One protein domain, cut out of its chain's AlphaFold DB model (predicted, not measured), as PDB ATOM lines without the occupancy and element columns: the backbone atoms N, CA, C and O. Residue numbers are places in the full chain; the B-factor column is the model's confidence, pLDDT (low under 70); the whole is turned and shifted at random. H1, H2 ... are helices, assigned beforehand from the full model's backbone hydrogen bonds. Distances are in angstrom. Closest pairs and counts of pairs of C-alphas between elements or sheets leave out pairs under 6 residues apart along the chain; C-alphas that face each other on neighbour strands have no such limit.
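What this domain is: This is residues 75 to 188 of the 238 residues of an uncharacterized protein of Pelotomaculum thermopropionicum (strain DSM 13744 / JCM 10971 / SI) (UniProt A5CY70). A long, thin model with a corner in it: H2 and H5 lie side by side, running opposite ways, and H3 leads away from their shared end as a long arm, meeting H5 near the beginnings of both helices. The link of residues 137 to 145 folds back from the end of H3 to the tiny helix H4 on H3, and the short H1 packs on the last turns of H5 at the opposite end. The printed part has 114 residues, with five named helices in the order H1, H2, H3, H4, H5 and no named strand; the class is all helix. It is extended, with a radius of gyration of the C-alphas of 22.7 A, and its C-alphas span 74 by 29 by 15 A, a rod.

How they stand to each other: H5, residues 155 to 188, is the hub and touches three other helices. With residues 164 to 178 alone it touches H2, residues 84 to 106, at a shallow tilt of 24 degrees, opposite ways; the closest C-alphas are those of Lys 104 and Thr 164, 5.9 A apart. With residues 157 to 164 alone it touches H3, residues 108 to 136, at a steep tilt of 64 degrees, opposite ways; H3 takes part with residues 110 to 114 alone, and the C-alphas of Asn 111 and His 161 are closest, 4.9 A apart. H5 has a kink of 29 degrees near residue 182. With residues 182 to 188 alone it touches H1, residues 75 to 81, opposite ways at a shallow tilt of 32 degrees, only just short of steep; the closest C-alphas, of Lys 77 and Ala 185, are 5.3 A apart. The packing of the helices is mostly aligned, but only just: 2 of the 3 touching pairs with a tilt are at a shallow one. H1 and H2 are close but not clearly touching, with the C-alphas of Leu 81 and Val 87 closest at 6.7 A. H2 and H3 meet only through their link. H4, residues 146 to 149, touches H3 at residues 118 to 122 alone; the closest C-alphas are those of Asn 121 and Leu 149, 5.8 A apart. H4 and H5 are apart. Every O i to N i+4 pair is within hydrogen-bond range in H1, H2 and H3, and 29 of 30 are in H5, while H4 is too short for such a pair.

Where its parts are: H5 is 48.0 A from first to last C-alpha; C-alpha 155 is at (146.864, 127.718, 174.693), and C-alpha 188 is at (160.590, 125.893, 220.632). H3 is 42.0 A long, and H2 is 32.9 A. H1 begins with C-alpha 75 at (170.075, 118.277, 221.576).

The domain as a whole: The C-alphas farthest apart, of Lys 75 and Gln 135, are 74.0 A apart, while those of Lys 75 and Thr 188 are 12.2 A apart. The printed part has no cut. The link from H3 to H4 is short, the other links are tight, and none is long. The mean pLDDT of the printed part is 95.7, and no printed residue is under 70.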
ATOM      1  N   LYS A  75     170.567 119.614 221.223       97.69
ATOM      2  CA  LYS A  75     170.075 118.277 221.576       97.69
ATOM      3  C   LYS A  75     168.547 118.211 221.607       97.69
ATOM      4  O   LYS A  75     167.957 117.231 221.158       97.69
ATOM      5  N   ARG A  76     167.880 119.229 222.158       97.31
ATOM      6  CA  ARG A  76     166.412 119.253 222.216       97.31
ATOM      7  C   ARG A  76     165.786 119.515 220.848       97.31
ATOM      8  O   ARG A  76     164.791 118.878 220.520       97.31
ATOM      9  N   LYS A  77     166.387 120.387 220.040       97.88
ATOM     10  CA  LYS A  77     166.017 120.629 218.641       97.88
ATOM     11  C   LYS A  77     166.054 119.328 217.840       97.88
ATOM     12  O   LYS A  77     165.077 119.010 217.173       97.88
ATOM     13  N   GLU A  78     167.120 118.541 217.971       97.81
ATOM     14  CA  GLU A  78     167.225 117.219 217.335       97.81
ATOM     15  C   GLU A  78     166.098 116.277 217.772       97.81
ATOM     16  O   GLU A  78     165.502 115.611 216.933       97.81
ATOM     17  N   GLN A  79     165.747 116.257 219.061       98.00
ATOM     18  CA  GLN A  79     164.627 115.445 219.555       98.00
ATOM     19  C   GLN A  79     163.273 115.877 218.982       98.00
ATOM     20  O   GLN A  79     162.446 115.018 218.687       98.00
ATOM     21  N   ILE A  80     163.034 117.185 218.841       97.81
ATOM     22  CA  ILE A  80     161.798 117.722 218.250       97.81
ATOM     23  C   ILE A  80     161.717 117.321 216.775       97.81
ATOM     24  O   ILE A  80     160.700 116.793 216.334       97.81
ATOM     25  N   LEU A  81     162.810 117.500 216.030       97.25
ATOM     26  CA  LEU A  81     162.884 117.145 214.611       97.25
ATOM     27  C   LEU A  81     162.816 115.632 214.365       97.25
ATOM     28  O   LEU A  81     162.360 115.210 213.308       97.25
ATOM     29  N   ALA A  82     163.252 114.821 215.328       97.94
ATOM     30  CA  ALA A  82     163.143 113.366 215.286       97.94
ATOM     31  C   ALA A  82     161.769 112.842 215.745       97.94
ATOM     32  O   ALA A  82     161.563 111.627 215.778       97.94
ATOM     33  N   SER A  83     160.835 113.719 216.133       97.81
ATOM     34  CA  SER A  83     159.492 113.293 216.525       97.81
ATOM     35  C   SER A  83     158.737 112.690 215.328       97.81
ATOM     36  O   SER A  83     158.892 113.179 214.208       97.81
ATOM     37  N   PRO A  84     157.906 111.645 215.527       98.06
ATOM     38  CA  PRO A  84     157.184 111.004 214.426       98.06
ATOM     39  C   PRO A  84     156.338 111.980 213.600       98.06
ATOM     40  O   PRO A  84     156.298 111.870 212.379       98.06
ATOM     41  N   GLU A  85     155.712 112.957 214.262       96.88
ATOM     42  CA  GLU A  85     154.883 113.986 213.625       96.88
ATOM     43  C   GLU A  85     155.707 114.878 212.685       96.88
ATOM     44  O   GLU A  85     155.342 115.059 211.523       96.88
ATOM     45  N   GLU A  86     156.854 115.389 213.144       96.50
ATOM     46  CA  GLU A  86     157.712 116.244 212.316       96.50
ATOM     47  C   GLU A  86     158.421 115.461 211.208       96.50
ATOM     48  O   GLU A  86     158.568 115.974 210.096       96.50
ATOM     49  N   VAL A  87     158.807 114.207 211.465       97.50
ATOM     50  CA  VAL A  87     159.368 113.316 210.438       97.50
ATOM     51  C   VAL A  87     158.344 113.061 209.334       97.50
ATOM     52  O   VAL A  87     158.681 113.209 208.159       97.50
ATOM     53  N   GLN A  88     157.097 112.734 209.685       97.81
ATOM     54  CA  GLN A  88     156.033 112.523 208.703       97.81
ATOM     55  C   GLN A  88     155.765 113.799 207.900       97.81
ATOM     56  O   GLN A  88     155.742 113.767 206.670       97.81
ATOM     57  N   LYS A  89     155.628 114.941 208.578       96.88
ATOM     58  CA  LYS A  89     155.410 116.233 207.921       96.88
ATOM     59  C   LYS A  89     156.535 116.568 206.944       96.88
ATOM     60  O   LYS A  89     156.274 116.993 205.822       96.88
ATOM     61  N   ARG A  90     157.791 116.346 207.339       96.50
ATOM     62  CA  ARG A  90     158.948 116.544 206.464       96.50
ATOM     63  C   ARG A  90     158.899 115.625 205.242       96.50
ATOM     64  O   ARG A  90     159.111 116.107 204.135       96.50
ATOM     65  N   GLN A  91     158.575 114.344 205.423       97.94
ATOM     66  CA  GLN A  91     158.428 113.392 204.315       97.94
ATOM     67  C   GLN A  91     157.326 113.812 203.333       97.94
ATOM     68  O   GLN A  91     157.509 113.715 202.122       97.94
ATOM     69  N   GLU A  92     156.195 114.317 203.829       98.00
ATOM     70  CA  GLU A  92     155.107 114.825 202.985       98.00
ATOM     71  C   GLU A  92     155.534 116.052 202.167       98.00
ATOM     72  O   GLU A  92     155.195 116.157 200.987       98.00
ATOM     73  N   LEU A  93     156.298 116.971 202.767       97.56
ATOM     74  CA  LEU A  93     156.847 118.134 202.067       97.56
ATOM     75  C   LEU A  93     157.899 117.727 201.026       97.56
ATOM     76  O   LEU A  93     157.855 118.213 199.898       97.56
ATOM     77  N   GLU A  94     158.806 116.810 201.368       97.31
ATOM     78  CA  GLU A  94     159.816 116.276 200.443       97.31
ATOM     79  C   GLU A  94     159.164 115.541 199.262       97.31
ATOM     80  O   GLU A  94     159.576 115.731 198.118       97.31
ATOM     81  N   LYS A  95     158.086 114.784 199.502       98.25
ATOM     82  CA  LYS A  95     157.306 114.150 198.434       98.25
ATOM     83  C   LYS A  95     156.693 115.183 197.483       98.25
ATOM     84  O   LYS A  95     156.812 115.035 196.272       98.25
ATOM     85  N   LYS A  96     156.082 116.249 198.012       98.00
ATOM     86  CA  LYS A  96     155.531 117.339 197.185       98.00
ATOM     87  C   LYS A  96     156.610 118.048 196.365       98.00
ATOM     88  O   LYS A  96     156.348 118.444 195.235       98.00
ATOM     89  N   LEU A  97     157.817 118.212 196.913       97.94
ATOM     90  CA  LEU A  97     158.946 118.766 196.160       97.94
ATOM     91  C   LEU A  97     159.339 117.861 194.990       97.94
ATOM     92  O   LEU A  97     159.533 118.373 193.892       97.94
ATOM     93  N   ALA A  98     159.392 116.544 195.201       98.00
ATOM     94  CA  ALA A  98     159.659 115.593 194.124       98.00
ATOM     95  C   ALA A  98     158.579 115.661 193.026       98.00
ATOM     96  O   ALA A  98     158.912 115.757 191.848       98.00
ATOM     97  N   GLU A  99     157.296 115.724 193.401       97.75
ATOM     98  CA  GLU A  99     156.181 115.908 192.451       97.75
ATOM     99  C   GLU A  99     156.330 117.213 191.640       97.75
ATOM    100  O   GLU A  99     156.079 117.250 190.435       97.75
ATOM    101  N   TYR A 100     156.783 118.301 192.270       97.25
ATOM    102  CA  TYR A 100     157.044 119.570 191.585       97.25
ATOM    103  C   TYR A 100     158.251 119.519 190.645       97.25
ATOM    104  O   TYR A 100     158.217 120.149 189.585       97.25
ATOM    105  N   GLU A 101     159.300 118.779 190.998       96.81
ATOM    106  CA  GLU A 101     160.449 118.545 190.119       96.81
ATOM    107  C   GLU A 101     160.046 117.732 188.879       96.81
ATOM    108  O   GLU A 101     160.426 118.097 187.765       96.81
ATOM    109  N   GLU A 102     159.193 116.716 189.037       97.62
ATOM    110  CA  GLU A 102     158.637 115.950 187.914       97.62
ATOM    111  C   GLU A 102     157.810 116.830 186.966       97.62
ATOM    112  O   GLU A 102     158.032 116.800 185.753       97.62
ATOM    113  N   ILE A 103     156.915 117.678 187.496       95.88
ATOM    114  CA  ILE A 103     156.124 118.623 186.686       95.88
ATOM    115  C   ILE A 103     157.048 119.576 185.918       95.88
ATOM    116  O   ILE A 103     156.837 119.844 184.733       95.88
ATOM    117  N   LYS A 104     158.097 120.091 186.566       95.94
ATOM    118  CA  LYS A 104     159.056 120.988 185.910       95.94
ATOM    119  C   LYS A 104     159.785 120.314 184.759       95.94
ATOM    120  O   LYS A 104     159.906 120.928 183.702       95.94
ATOM    121  N   GLU A 105     160.250 119.082 184.939       96.81
ATOM    122  CA  GLU A 105     160.922 118.351 183.863       96.81
ATOM    123  C   GLU A 105     159.944 117.963 182.744       96.81
ATOM    124  O   GLU A 105     160.274 118.131 181.569       96.81
ATOM    125  N   GLN A 106     158.712 117.562 183.076       97.19
ATOM    126  CA  GLN A 106     157.672 117.234 182.093       97.19
ATOM    127  C   GLN A 106     157.342 118.419 181.168       97.19
ATOM    128  O   GLN A 106     157.198 118.242 179.955       97.19
ATOM    129  N   TYR A 107     157.236 119.630 181.721       97.06
ATOM    130  CA  TYR A 107     156.832 120.835 180.984       97.06
ATOM    131  C   TYR A 107     157.996 121.766 180.621       97.06
ATOM    132  O   TYR A 107     157.785 122.873 180.124       97.06
ATOM    133  N   LYS A 108     159.239 121.310 180.797       96.94
ATOM    134  CA  LYS A 108     160.460 122.071 180.496       96.94
ATOM    135  C   LYS A 108     160.509 122.580 179.061       96.94
ATOM    136  O   LYS A 108     160.867 123.732 178.822       96.94
ATOM    137  N   TRP A 109     160.130 121.724 178.110       96.31
ATOM    138  CA  TRP A 109     160.092 122.073 176.691       96.31
ATOM    139  C   TRP A 109     159.046 123.160 176.413       96.31
ATOM    140  O   TRP A 109     159.326 124.091 175.664       96.31
ATOM    141  N   ALA A 110     157.865 123.064 177.033       96.00
ATOM    142  CA  ALA A 110     156.766 123.999 176.821       96.00
ATOM    143  C   ALA A 110     157.122 125.367 177.401       96.00
ATOM    144  O   ALA A 110     156.914 126.379 176.743       96.00
ATOM    145  N   ASN A 111     157.751 125.389 178.578       95.31
ATOM    146  CA  ASN A 111     158.257 126.612 179.185       95.31
ATOM    147  C   ASN A 111     159.321 127.291 178.306       95.31
ATOM    148  O   ASN A 111     159.210 128.475 178.011       95.31
ATOM    149  N   ALA A 112     160.309 126.531 177.815       97.31
ATOM    150  CA  ALA A 112     161.322 127.067 176.905       97.31
ATOM    151  C   ALA A 112     160.709 127.582 175.591       97.31
ATOM    152  O   ALA A 112     161.126 128.618 175.073       97.31
ATOM    153  N   LYS A 113     159.694 126.881 175.062       98.12
ATOM    154  CA  LYS A 113     159.000 127.299 173.843       98.12
ATOM    155  C   LYS A 113     158.162 128.557 174.060       98.12
ATOM    156  O   LYS A 113     158.123 129.413 173.181       98.12
ATOM    157  N   TYR A 114     157.514 128.677 175.215       97.69
ATOM    158  CA  TYR A 114     156.798 129.884 175.613       97.69
ATOM    159  C   TYR A 114     157.744 131.090 175.662       97.69
ATOM    160  O   TYR A 114     157.466 132.100 175.020       97.69
ATOM    161  N   ASP A 115     158.896 130.954 176.326       97.00
ATOM    162  CA  ASP A 115     159.902 132.019 176.428       97.00
ATOM    163  C   ASP A 115     160.407 132.469 175.044       97.00
ATOM    164  O   ASP A 115     160.563 133.664 174.786       97.00
ATOM    165  N   GLU A 116     160.637 131.529 174.121       97.81
ATOM    166  CA  GLU A 116     161.008 131.825 172.730       97.81
ATOM    167  C   GLU A 116     159.922 132.654 172.022       97.81
ATOM    168  O   GLU A 116     160.208 133.739 171.512       97.81
ATOM    169  N   LEU A 117     158.668 132.189 172.047       97.69
ATOM    170  CA  LEU A 117     157.542 132.846 171.370       97.69
ATOM    171  C   LEU A 117     157.235 134.233 171.956       97.69
ATOM    172  O   LEU A 117     156.934 135.172 171.218       97.69
ATOM    173  N   ILE A 118     157.354 134.393 173.275       97.19
ATOM    174  CA  ILE A 118     157.199 135.687 173.947       97.19
ATOM    175  C   ILE A 118     158.286 136.665 173.505       97.19
ATOM    176  O   ILE A 118     157.986 137.827 173.227       97.19
ATOM    177  N   ASN A 119     159.538 136.215 173.384       97.31
ATOM    178  CA  ASN A 119     160.629 137.052 172.884       97.31
ATOM    179  C   ASN A 119     160.406 137.482 171.427       97.31
ATOM    180  O   ASN A 119     160.598 138.656 171.099       97.31
ATOM    181  N   GLU A 120     159.942 136.575 170.566       96.81
ATOM    182  CA  GLU A 120     159.573 136.901 169.184       96.81
ATOM    183  C   GLU A 120     158.445 137.942 169.123       96.81
ATOM    184  O   GLU A 120     158.555 138.946 168.408       96.81
ATOM    185  N   ASN A 121     157.388 137.752 169.917       96.50
ATOM    186  CA  ASN A 121     156.265 138.683 169.997       96.50
ATOM    187  C   ASN A 121     156.690 140.049 170.557       96.50
ATOM    188  O   ASN A 121     156.286 141.082 170.018       96.50
ATOM    189  N   MET A 122     157.564 140.088 171.569       95.38
ATOM    190  CA  MET A 122     158.142 141.334 172.082       95.38
ATOM    191  C   MET A 122     158.910 142.099 171.002       95.38
ATOM    192  O   MET A 122     158.725 143.310 170.856       95.38
ATOM    193  N   GLU A 123     159.753 141.418 170.223       96.38
ATOM    194  CA  GLU A 123     160.512 142.045 169.137       96.38
ATOM    195  C   GLU A 123     159.605 142.551 168.014       96.38
ATOM    196  O   GLU A 123     159.823 143.640 167.473       96.38
ATOM    197  N   LYS A 124     158.542 141.810 167.697       95.62
ATOM    198  CA  LYS A 124     157.534 142.243 166.729       95.62
ATOM    199  C   LYS A 124     156.816 143.513 167.191       95.62
ATOM    200  O   LYS A 124     156.795 144.494 166.448       95.62
ATOM    201  N   ILE A 125     156.333 143.544 168.436       94.06
ATOM    202  CA  ILE A 125     155.685 144.724 169.034       94.06
ATOM    203  C   ILE A 125     156.638 145.926 169.032       94.06
ATOM    204  O   ILE A 125     156.231 147.044 168.700       94.06
ATOM    205  N   ARG A 126     157.922 145.718 169.362       94.81
ATOM    206  CA  ARG A 126     158.948 146.773 169.324       94.81
ATOM    207  C   ARG A 126     159.120 147.354 167.923       94.81
ATOM    208  O   ARG A 126     159.126 148.579 167.786       94.81
ATOM    209  N   LYS A 127     159.233 146.505 166.896       95.50
ATOM    210  CA  LYS A 127     159.376 146.932 165.493       95.50
ATOM    211  C   LYS A 127     158.139 147.683 165.002       95.50
ATOM    212  O   LYS A 127     158.282 148.804 164.521       95.50
ATOM    213  N   GLU A 128     156.947 147.129 165.213       93.44
ATOM    214  CA  GLU A 128     155.674 147.757 164.827       93.44
ATOM    215  C   GLU A 128     155.500 149.127 165.503       93.44
ATOM    216  O   GLU A 128     155.182 150.123 164.854       93.44
ATOM    217  N   THR A 129     155.801 149.221 166.802       92.00
ATOM    218  CA  THR A 129     155.716 150.491 167.540       92.00
ATOM    219  C   THR A 129     156.736 151.512 167.032       92.00
ATOM    220  O   THR A 129     156.433 152.704 166.945       92.00
ATOM    221  N   LEU A 130     157.951 151.080 166.676       93.81
ATOM    222  CA  LEU A 130     158.980 151.961 166.119       93.81
ATOM    223  C   LEU A 130     158.579 152.505 164.741       93.81
ATOM    224  O   LEU A 130     158.793 153.687 164.469       93.81
ATOM    225  N   GLU A 131     157.993 151.672 163.883       93.69
ATOM    226  CA  GLU A 131     157.472 152.091 162.578       93.69
ATOM    227  C   GLU A 131     156.319 153.088 162.725       93.69
ATOM    228  O   GLU A 131     156.344 154.146 162.094       93.69
ATOM    229  N   LEU A 132     155.376 152.828 163.635       91.19
ATOM    230  CA  LEU A 132     154.280 153.754 163.935       91.19
ATOM    231  C   LEU A 132     154.788 155.104 164.460       91.19
ATOM    232  O   LEU A 132     154.306 156.153 164.032       91.19
ATOM    233  N   ARG A 133     155.806 155.105 165.332       91.12
ATOM    234  CA  ARG A 133     156.449 156.346 165.803       91.12
ATOM    235  C   ARG A 133     157.072 157.137 164.655       91.12
ATOM    236  O   ARG A 133     156.920 158.357 164.615       91.12
ATOM    237  N   LYS A 134     157.751 156.462 163.718       92.31
ATOM    238  CA  LYS A 134     158.331 157.104 162.525       92.31
ATOM    239  C   LYS A 134     157.251 157.716 161.633       92.31
ATOM    240  O   LYS A 134     157.454 158.811 161.125       92.31
ATOM    241  N   GLN A 135     156.113 157.040 161.470       91.12
ATOM    242  CA  GLN A 135     155.006 157.516 160.631       91.12
ATOM    243  C   GLN A 135     154.236 158.686 161.258       91.12
ATOM    244  O   GLN A 135     153.856 159.616 160.554       91.12
ATOM    245  N   GLN A 136     153.998 158.659 162.572       90.69
ATOM    246  CA  GLN A 136     153.141 159.642 163.247       90.69
ATOM    247  C   GLN A 136     153.903 160.830 163.854       90.69
ATOM    248  O   GLN A 136     153.276 161.793 164.294       90.69
ATOM    249  N   GLY A 137     155.239 160.769 163.927       87.44
ATOM    250  CA  GLY A 137     156.071 161.836 164.500       87.44
ATOM    251  C   GLY A 137     155.810 162.102 165.989       87.44
ATOM    252  O   GLY A 137     156.134 163.175 166.493       87.44
ATOM    253  N   ARG A 138     155.193 161.149 166.701       84.56
ATOM    254  CA  ARG A 138     154.830 161.252 168.121       84.56
ATOM    255  C   ARG A 138     155.320 160.038 168.897       84.56
ATOM    256  O   ARG A 138     155.501 158.952 168.349       84.56
ATOM    257  N   PHE A 139     155.520 160.229 170.197       87.75
ATOM    258  CA  PHE A 139     155.842 159.137 171.103       87.75
ATOM    259  C   PHE A 139     154.613 158.247 171.321       87.75
ATOM    260  O   PHE A 139     153.564 158.727 171.744       87.75
ATOM    261  N   ILE A 140     154.768 156.949 171.062       84.00
ATOM    262  CA  ILE A 140     153.763 155.916 171.338       84.00
ATOM    263  C   ILE A 140     154.372 154.958 172.365       84.00
ATOM    264  O   ILE A 140     155.417 154.375 172.057       84.00
ATOM    265  N   PRO A 141     153.811 154.804 173.574       88.44
ATOM    266  CA  PRO A 141     154.338 153.863 174.558       88.44
ATOM    267  C   PRO A 141     154.260 152.422 174.033       88.44
ATOM    268  O   PRO A 141     153.334 152.067 173.309       88.44
ATOM    269  N   LEU A 142     155.260 151.609 174.381       89.00
ATOM    270  CA  LEU A 142     155.220 150.173 174.101       89.00
ATOM    271  C   LEU A 142     154.150 149.538 174.991       89.00
ATOM    272  O   LEU A 142     154.123 149.798 176.192       89.00
ATOM    273  N   ASP A 143     153.295 148.714 174.396       89.00
ATOM    274  CA  ASP A 143     152.254 147.975 175.103       89.00
ATOM    275  C   ASP A 143     152.602 146.486 175.090       89.00
ATOM    276  O   ASP A 143     152.526 145.830 174.050       89.00
ATOM    277  N   PHE A 144     153.006 145.991 176.256       91.25
ATOM    278  CA  PHE A 144     153.363 144.597 176.511       91.25
ATOM    279  C   PHE A 144     152.299 143.902 177.368       91.25
ATOM    280  O   PHE A 144     152.634 143.110 178.241       91.25
ATOM    281  N   SER A 145     151.022 144.233 177.171       93.56
ATOM    282  CA  SER A 145     149.933 143.500 177.817       93.56
ATOM    283  C   SER A 145     149.986 142.005 177.483       93.56
ATOM    284  O   SER A 145     150.335 141.620 176.362       93.56
ATOM    285  N   ASP A 146     149.600 141.163 178.446       91.56
ATOM    286  CA  ASP A 146     149.611 139.702 178.297       91.56
ATOM    287  C   ASP A 146     148.802 139.249 177.074       91.56
ATOM    288  O   ASP A 146     149.211 138.341 176.362       91.56
ATOM    289  N   GLU A 147     147.697 139.932 176.758       93.88
ATOM    290  CA  GLU A 147     146.892 139.663 175.561       93.88
ATOM    291  C   GLU A 147     147.703 139.829 174.263       93.88
ATOM    292  O   GLU A 147     147.615 139.000 173.354       93.88
ATOM    293  N   LYS A 148     148.528 140.880 174.171       92.12
ATOM    294  CA  LYS A 148     149.388 141.122 173.005       92.12
ATOM    295  C   LYS A 148     150.582 140.182 172.965       92.12
ATOM    296  O   LYS A 148     150.932 139.714 171.884       92.12
ATOM    297  N   LEU A 149     151.194 139.913 174.116       93.00
ATOM    298  CA  LEU A 149     152.343 139.017 174.222       93.00
ATOM    299  C   LEU A 149     151.971 137.562 173.929       93.00
ATOM    300  O   LEU A 149     152.707 136.879 173.227       93.00
ATOM    301  N   ASN A 150     150.804 137.111 174.385       95.88
ATOM    302  CA  ASN A 150     150.324 135.747 174.172       95.88
ATOM    303  C   ASN A 150     149.665 135.542 172.801       95.88
ATOM    304  O   ASN A 150     149.251 134.430 172.460       95.88
ATOM    305  N   LYS A 151     149.558 136.591 171.978       95.81
ATOM    306  CA  LYS A 151     148.899 136.509 170.675       95.81
ATOM    307  C   LYS A 151     149.602 135.498 169.766       95.81
ATOM    308  O   LYS A 151     150.769 135.659 169.415       95.81
ATOM    309  N   GLY A 152     148.853 134.489 169.324       95.31
ATOM    310  CA  GLY A 152     149.358 133.436 168.438       95.31
ATOM    311  C   GLY A 152     150.149 132.334 169.147       95.31
ATOM    312  O   GLY A 152     150.601 131.412 168.473       95.31
ATOM    313  N   ILE A 153     150.285 132.396 170.476       97.12
ATOM    314  CA  ILE A 153     150.854 131.305 171.267       97.12
ATOM    315  C   ILE A 153     149.756 130.253 171.511       97.12
ATOM    316  O   ILE A 153     148.656 130.614 171.938       97.12
ATOM    317  N   PRO A 154     150.012 128.961 171.239       97.88
ATOM    318  CA  PRO A 154     149.077 127.883 171.550       97.88
ATOM    319  C   PRO A 154     148.683 127.847 173.036       97.88
ATOM    320  O   PRO A 154     149.534 127.968 173.919       97.88
ATOM    321  N   GLN A 155     147.390 127.659 173.322       97.12
ATOM    322  CA  GLN A 155     146.864 127.718 174.693       97.12
ATOM    323  C   GLN A 155     147.436 126.622 175.604       97.12
ATOM    324  O   GLN A 155     147.599 126.836 176.799       97.12
ATOM    325  N   ASP A 156     147.765 125.453 175.058       97.31
ATOM    326  CA  ASP A 156     148.429 124.367 175.779       97.31
ATOM    327  C   ASP A 156     149.830 124.768 176.269       97.31
ATOM    328  O   ASP A 156     150.195 124.432 177.396       97.31
ATOM    329  N   ILE A 157     150.574 125.547 175.477       97.31
ATOM    330  CA  ILE A 157     151.884 126.091 175.862       97.31
ATOM    331  C   ILE A 157     151.728 127.156 176.956       97.31
ATOM    332  O   ILE A 157     152.483 127.133 177.927       97.31
ATOM    333  N   ILE A 158     150.730 128.043 176.839       97.19
ATOM    334  CA  ILE A 158     150.419 129.049 177.873       97.19
ATOM    335  C   ILE A 158     150.077 128.353 179.197       97.19
ATOM    336  O   ILE A 158     150.698 128.627 180.221       97.19
ATOM    337  N   ASN A 159     149.152 127.390 179.168       97.19
ATOM    338  CA  ASN A 159     148.728 126.650 180.357       97.19
ATOM    339  C   ASN A 159     149.897 125.883 180.998       97.19
ATOM    340  O   ASN A 159     150.014 125.833 182.222       97.19
ATOM    341  N   ALA A 160     150.773 125.285 180.183       96.38
ATOM    342  CA  ALA A 160     151.969 124.604 180.666       96.38
ATOM    343  C   ALA A 160     152.954 125.573 181.337       96.38
ATOM    344  O   ALA A 160     153.460 125.272 182.420       96.38
ATOM    345  N   HIS A 161     153.197 126.745 180.740       96.44
ATOM    346  CA  HIS A 161     154.028 127.786 181.343       96.44
ATOM    347  C   HIS A 161     153.454 128.243 182.690       96.44
ATOM    348  O   HIS A 161     154.142 128.173 183.710       96.44
ATOM    349  N   GLU A 162     152.172 128.612 182.738       96.25
ATOM    350  CA  GLU A 162     151.501 129.023 183.977       96.25
ATOM    351  C   GLU A 162     151.577 127.943 185.061       96.25
ATOM    352  O   GLU A 162     151.869 128.242 186.224       96.25
ATOM    353  N   LEU A 163     151.384 126.672 184.690       96.88
ATOM    354  CA  LEU A 163     151.542 125.548 185.605       96.88
ATOM    355  C   LEU A 163     152.966 125.489 186.170       96.88
ATOM    356  O   LEU A 163     153.130 125.369 187.383       96.88
ATOM    357  N   THR A 164     154.003 125.618 185.336       96.38
ATOM    358  CA  THR A 164     155.397 125.615 185.815       96.38
ATOM    359  C   THR A 164     155.722 126.806 186.720       96.38
ATOM    360  O   THR A 164     156.404 126.628 187.734       96.38
ATOM    361  N   VAL A 165     155.195 127.998 186.420       96.00
ATOM    362  CA  VAL A 165     155.362 129.204 187.249       96.00
ATOM    363  C   VAL A 165     154.695 129.018 188.611       96.00
ATOM    364  O   VAL A 165     155.331 129.245 189.645       96.00
ATOM    365  N   ASN A 166     153.448 128.545 188.634       97.19
ATOM    366  CA  ASN A 166     152.711 128.265 189.867       97.19
ATOM    367  C   ASN A 166     153.408 127.185 190.707       97.19
ATOM    368  O   ASN A 166     153.582 127.347 191.918       97.19
ATOM    369  N   THR A 167     153.883 126.119 190.063       96.94
ATOM    370  CA  THR A 167     154.679 125.061 190.699       96.94
ATOM    371  C   THR A 167     155.956 125.620 191.320       96.94
ATOM    372  O   THR A 167     156.240 125.350 192.484       96.94
ATOM    373  N   ALA A 168     156.698 126.477 190.612       96.25
ATOM    374  CA  ALA A 168     157.903 127.108 191.148       96.25
ATOM    375  C   ALA A 168     157.612 128.027 192.350       96.25
ATOM    376  O   ALA A 168     158.404 128.078 193.295       96.25
ATOM    377  N   GLN A 169     156.484 128.744 192.351       97.38
ATOM    378  CA  GLN A 169     156.064 129.543 193.506       97.38
ATOM    379  C   GLN A 169     155.722 128.665 194.716       97.38
ATOM    380  O   GLN A 169     156.136 128.977 195.834       97.38
ATOM    381  N   ASN A 170     154.994 127.567 194.510       97.25
ATOM    382  CA  ASN A 170     154.642 126.636 195.581       97.25
ATOM    383  C   ASN A 170     155.869 125.907 196.134       97.25
ATOM    384  O   ASN A 170     156.002 125.773 197.348       97.25
ATOM    385  N   GLU A 171     156.817 125.533 195.278       96.88
ATOM    386  CA  GLU A 171     158.095 124.963 195.701       96.88
ATOM    387  C   GLU A 171     158.865 125.920 196.620       96.88
ATOM    388  O   GLU A 171     159.346 125.509 197.675       96.88
ATOM    389  N   ARG A 172     158.936 127.216 196.277       97.25
ATOM    390  CA  ARG A 172     159.570 128.228 197.143       97.25
ATOM    391  C   ARG A 172     158.895 128.314 198.511       97.25
ATOM    392  O   ARG A 172     159.595 128.448 199.511       97.25
ATOM    393  N   LYS A 173     157.561 128.220 198.565       97.56
ATOM    394  CA  LYS A 173     156.816 128.191 199.835       97.56
ATOM    395  C   LYS A 173     157.180 126.955 200.656       97.56
ATOM    396  O   LYS A 173     157.543 127.110 201.814       97.56
ATOM    397  N   ILE A 174     157.172 125.765 200.050       97.31
ATOM    398  CA  ILE A 174     157.512 124.509 200.737       97.31
ATOM    399  C   ILE A 174     158.961 124.508 201.235       97.31
ATOM    400  O   ILE A 174     159.216 124.140 202.379       97.31
ATOM    401  N   ARG A 175     159.923 124.956 200.418       96.25
ATOM    402  CA  ARG A 175     161.321 125.093 200.859       96.25
ATOM    403  C   ARG A 175     161.435 126.062 202.034       96.25
ATOM    404  O   ARG A 175     162.095 125.750 203.018       96.25
ATOM    405  N   GLY A 176     160.712 127.182 201.974       96.50
ATOM    406  CA  GLY A 176     160.601 128.108 203.098       96.50
ATOM    407  C   GLY A 176     160.011 127.458 204.353       96.50
ATOM    408  O   GLY A 176     160.488 127.720 205.451       96.50
ATOM    409  N   GLU A 177     159.006 126.590 204.224       96.38
ATOM    410  CA  GLU A 177     158.447 125.831 205.351       96.38
ATOM    411  C   GLU A 177     159.457 124.848 205.961       96.38
ATOM    412  O   GLU A 177     159.569 124.798 207.186       96.38
ATOM    413  N   LEU A 178     160.230 124.127 205.142       95.19
ATOM    414  CA  LEU A 178     161.296 123.227 205.606       95.19
ATOM    415  C   LEU A 178     162.406 123.985 206.353       95.19
ATOM    416  O   LEU A 178     162.832 123.567 207.432       95.19
ATOM    417  N   ASP A 179     162.839 125.129 205.824       92.88
ATOM    418  CA  ASP A 179     163.830 125.982 206.490       92.88
ATOM    419  C   ASP A 179     163.270 126.557 207.801       92.88
ATOM    420  O   ASP A 179     163.945 126.596 208.837       92.88
ATOM    421  N   ASN A 180     161.994 126.948 207.792       96.12
ATOM    422  CA  ASN A 180     161.308 127.446 208.976       96.12
ATOM    423  C   ASN A 180     161.099 126.359 210.038       96.12
ATOM    424  O   ASN A 180     161.116 126.704 211.217       96.12
ATOM    425  N   GLN A 181     160.962 125.075 209.682       95.25
ATOM    426  CA  GLN A 181     160.879 123.983 210.664       95.25
ATOM    427  C   GLN A 181     162.127 123.919 211.548       95.25
ATOM    428  O   GLN A 181     162.013 123.764 212.763       95.25
ATOM    429  N   GLN A 182     163.320 124.094 210.969       94.25
ATOM    430  CA  GLN A 182     164.574 124.109 211.730       94.25
ATOM    431  C   GLN A 182     164.602 125.247 212.751       94.25
ATOM    432  O   GLN A 182     164.946 125.035 213.917       94.25
ATOM    433  N   LYS A 183     164.228 126.452 212.311       95.94
ATOM    434  CA  LYS A 183     164.180 127.640 213.168       95.94
ATOM    435  C   LYS A 183     163.103 127.509 214.246       95.94
ATOM    436  O   LYS A 183     163.371 127.763 215.414       95.94
ATOM    437  N   TRP A 184     161.916 127.047 213.870       97.00
ATOM    438  CA  TRP A 184     160.814 126.796 214.793       97.00
ATOM    439  C   TRP A 184     161.186 125.766 215.866       97.00
ATOM    440  O   TRP A 184     160.896 125.989 217.041       97.00
ATOM    441  N   ALA A 185     161.865 124.675 215.502       97.50
ATOM    442  CA  ALA A 185     162.306 123.664 216.460       97.50
ATOM    443  C   ALA A 185     163.332 124.233 217.455       97.50
ATOM    444  O   ALA A 185     163.301 123.912 218.642       97.50
ATOM    445  N   GLU A 186     164.218 125.112 216.989       96.94
ATOM    446  CA  GLU A 186     165.196 125.808 217.826       96.94
ATOM    447  C   GLU A 186     164.544 126.809 218.790       96.94
ATOM    448  O   GLU A 186     164.831 126.792 219.990       96.94
ATOM    449  N   ASP A 187     163.622 127.635 218.289       96.88
ATOM    450  CA  ASP A 187     162.861 128.597 219.092       96.88
ATOM    451  C   ASP A 187     161.995 127.875 220.138       96.88
ATOM    452  O   ASP A 187     161.974 128.255 221.314       96.88
ATOM    453  N   THR A 188     161.356 126.772 219.739       97.44
ATOM    454  CA  THR A 188     160.590 125.893 220.632       97.44
ATOM    455  C   THR A 188     161.484 125.318 221.721       97.44
ATOM    456  O   THR A 188     161.198 125.517 222.903       97.44
TER     457      THR A 188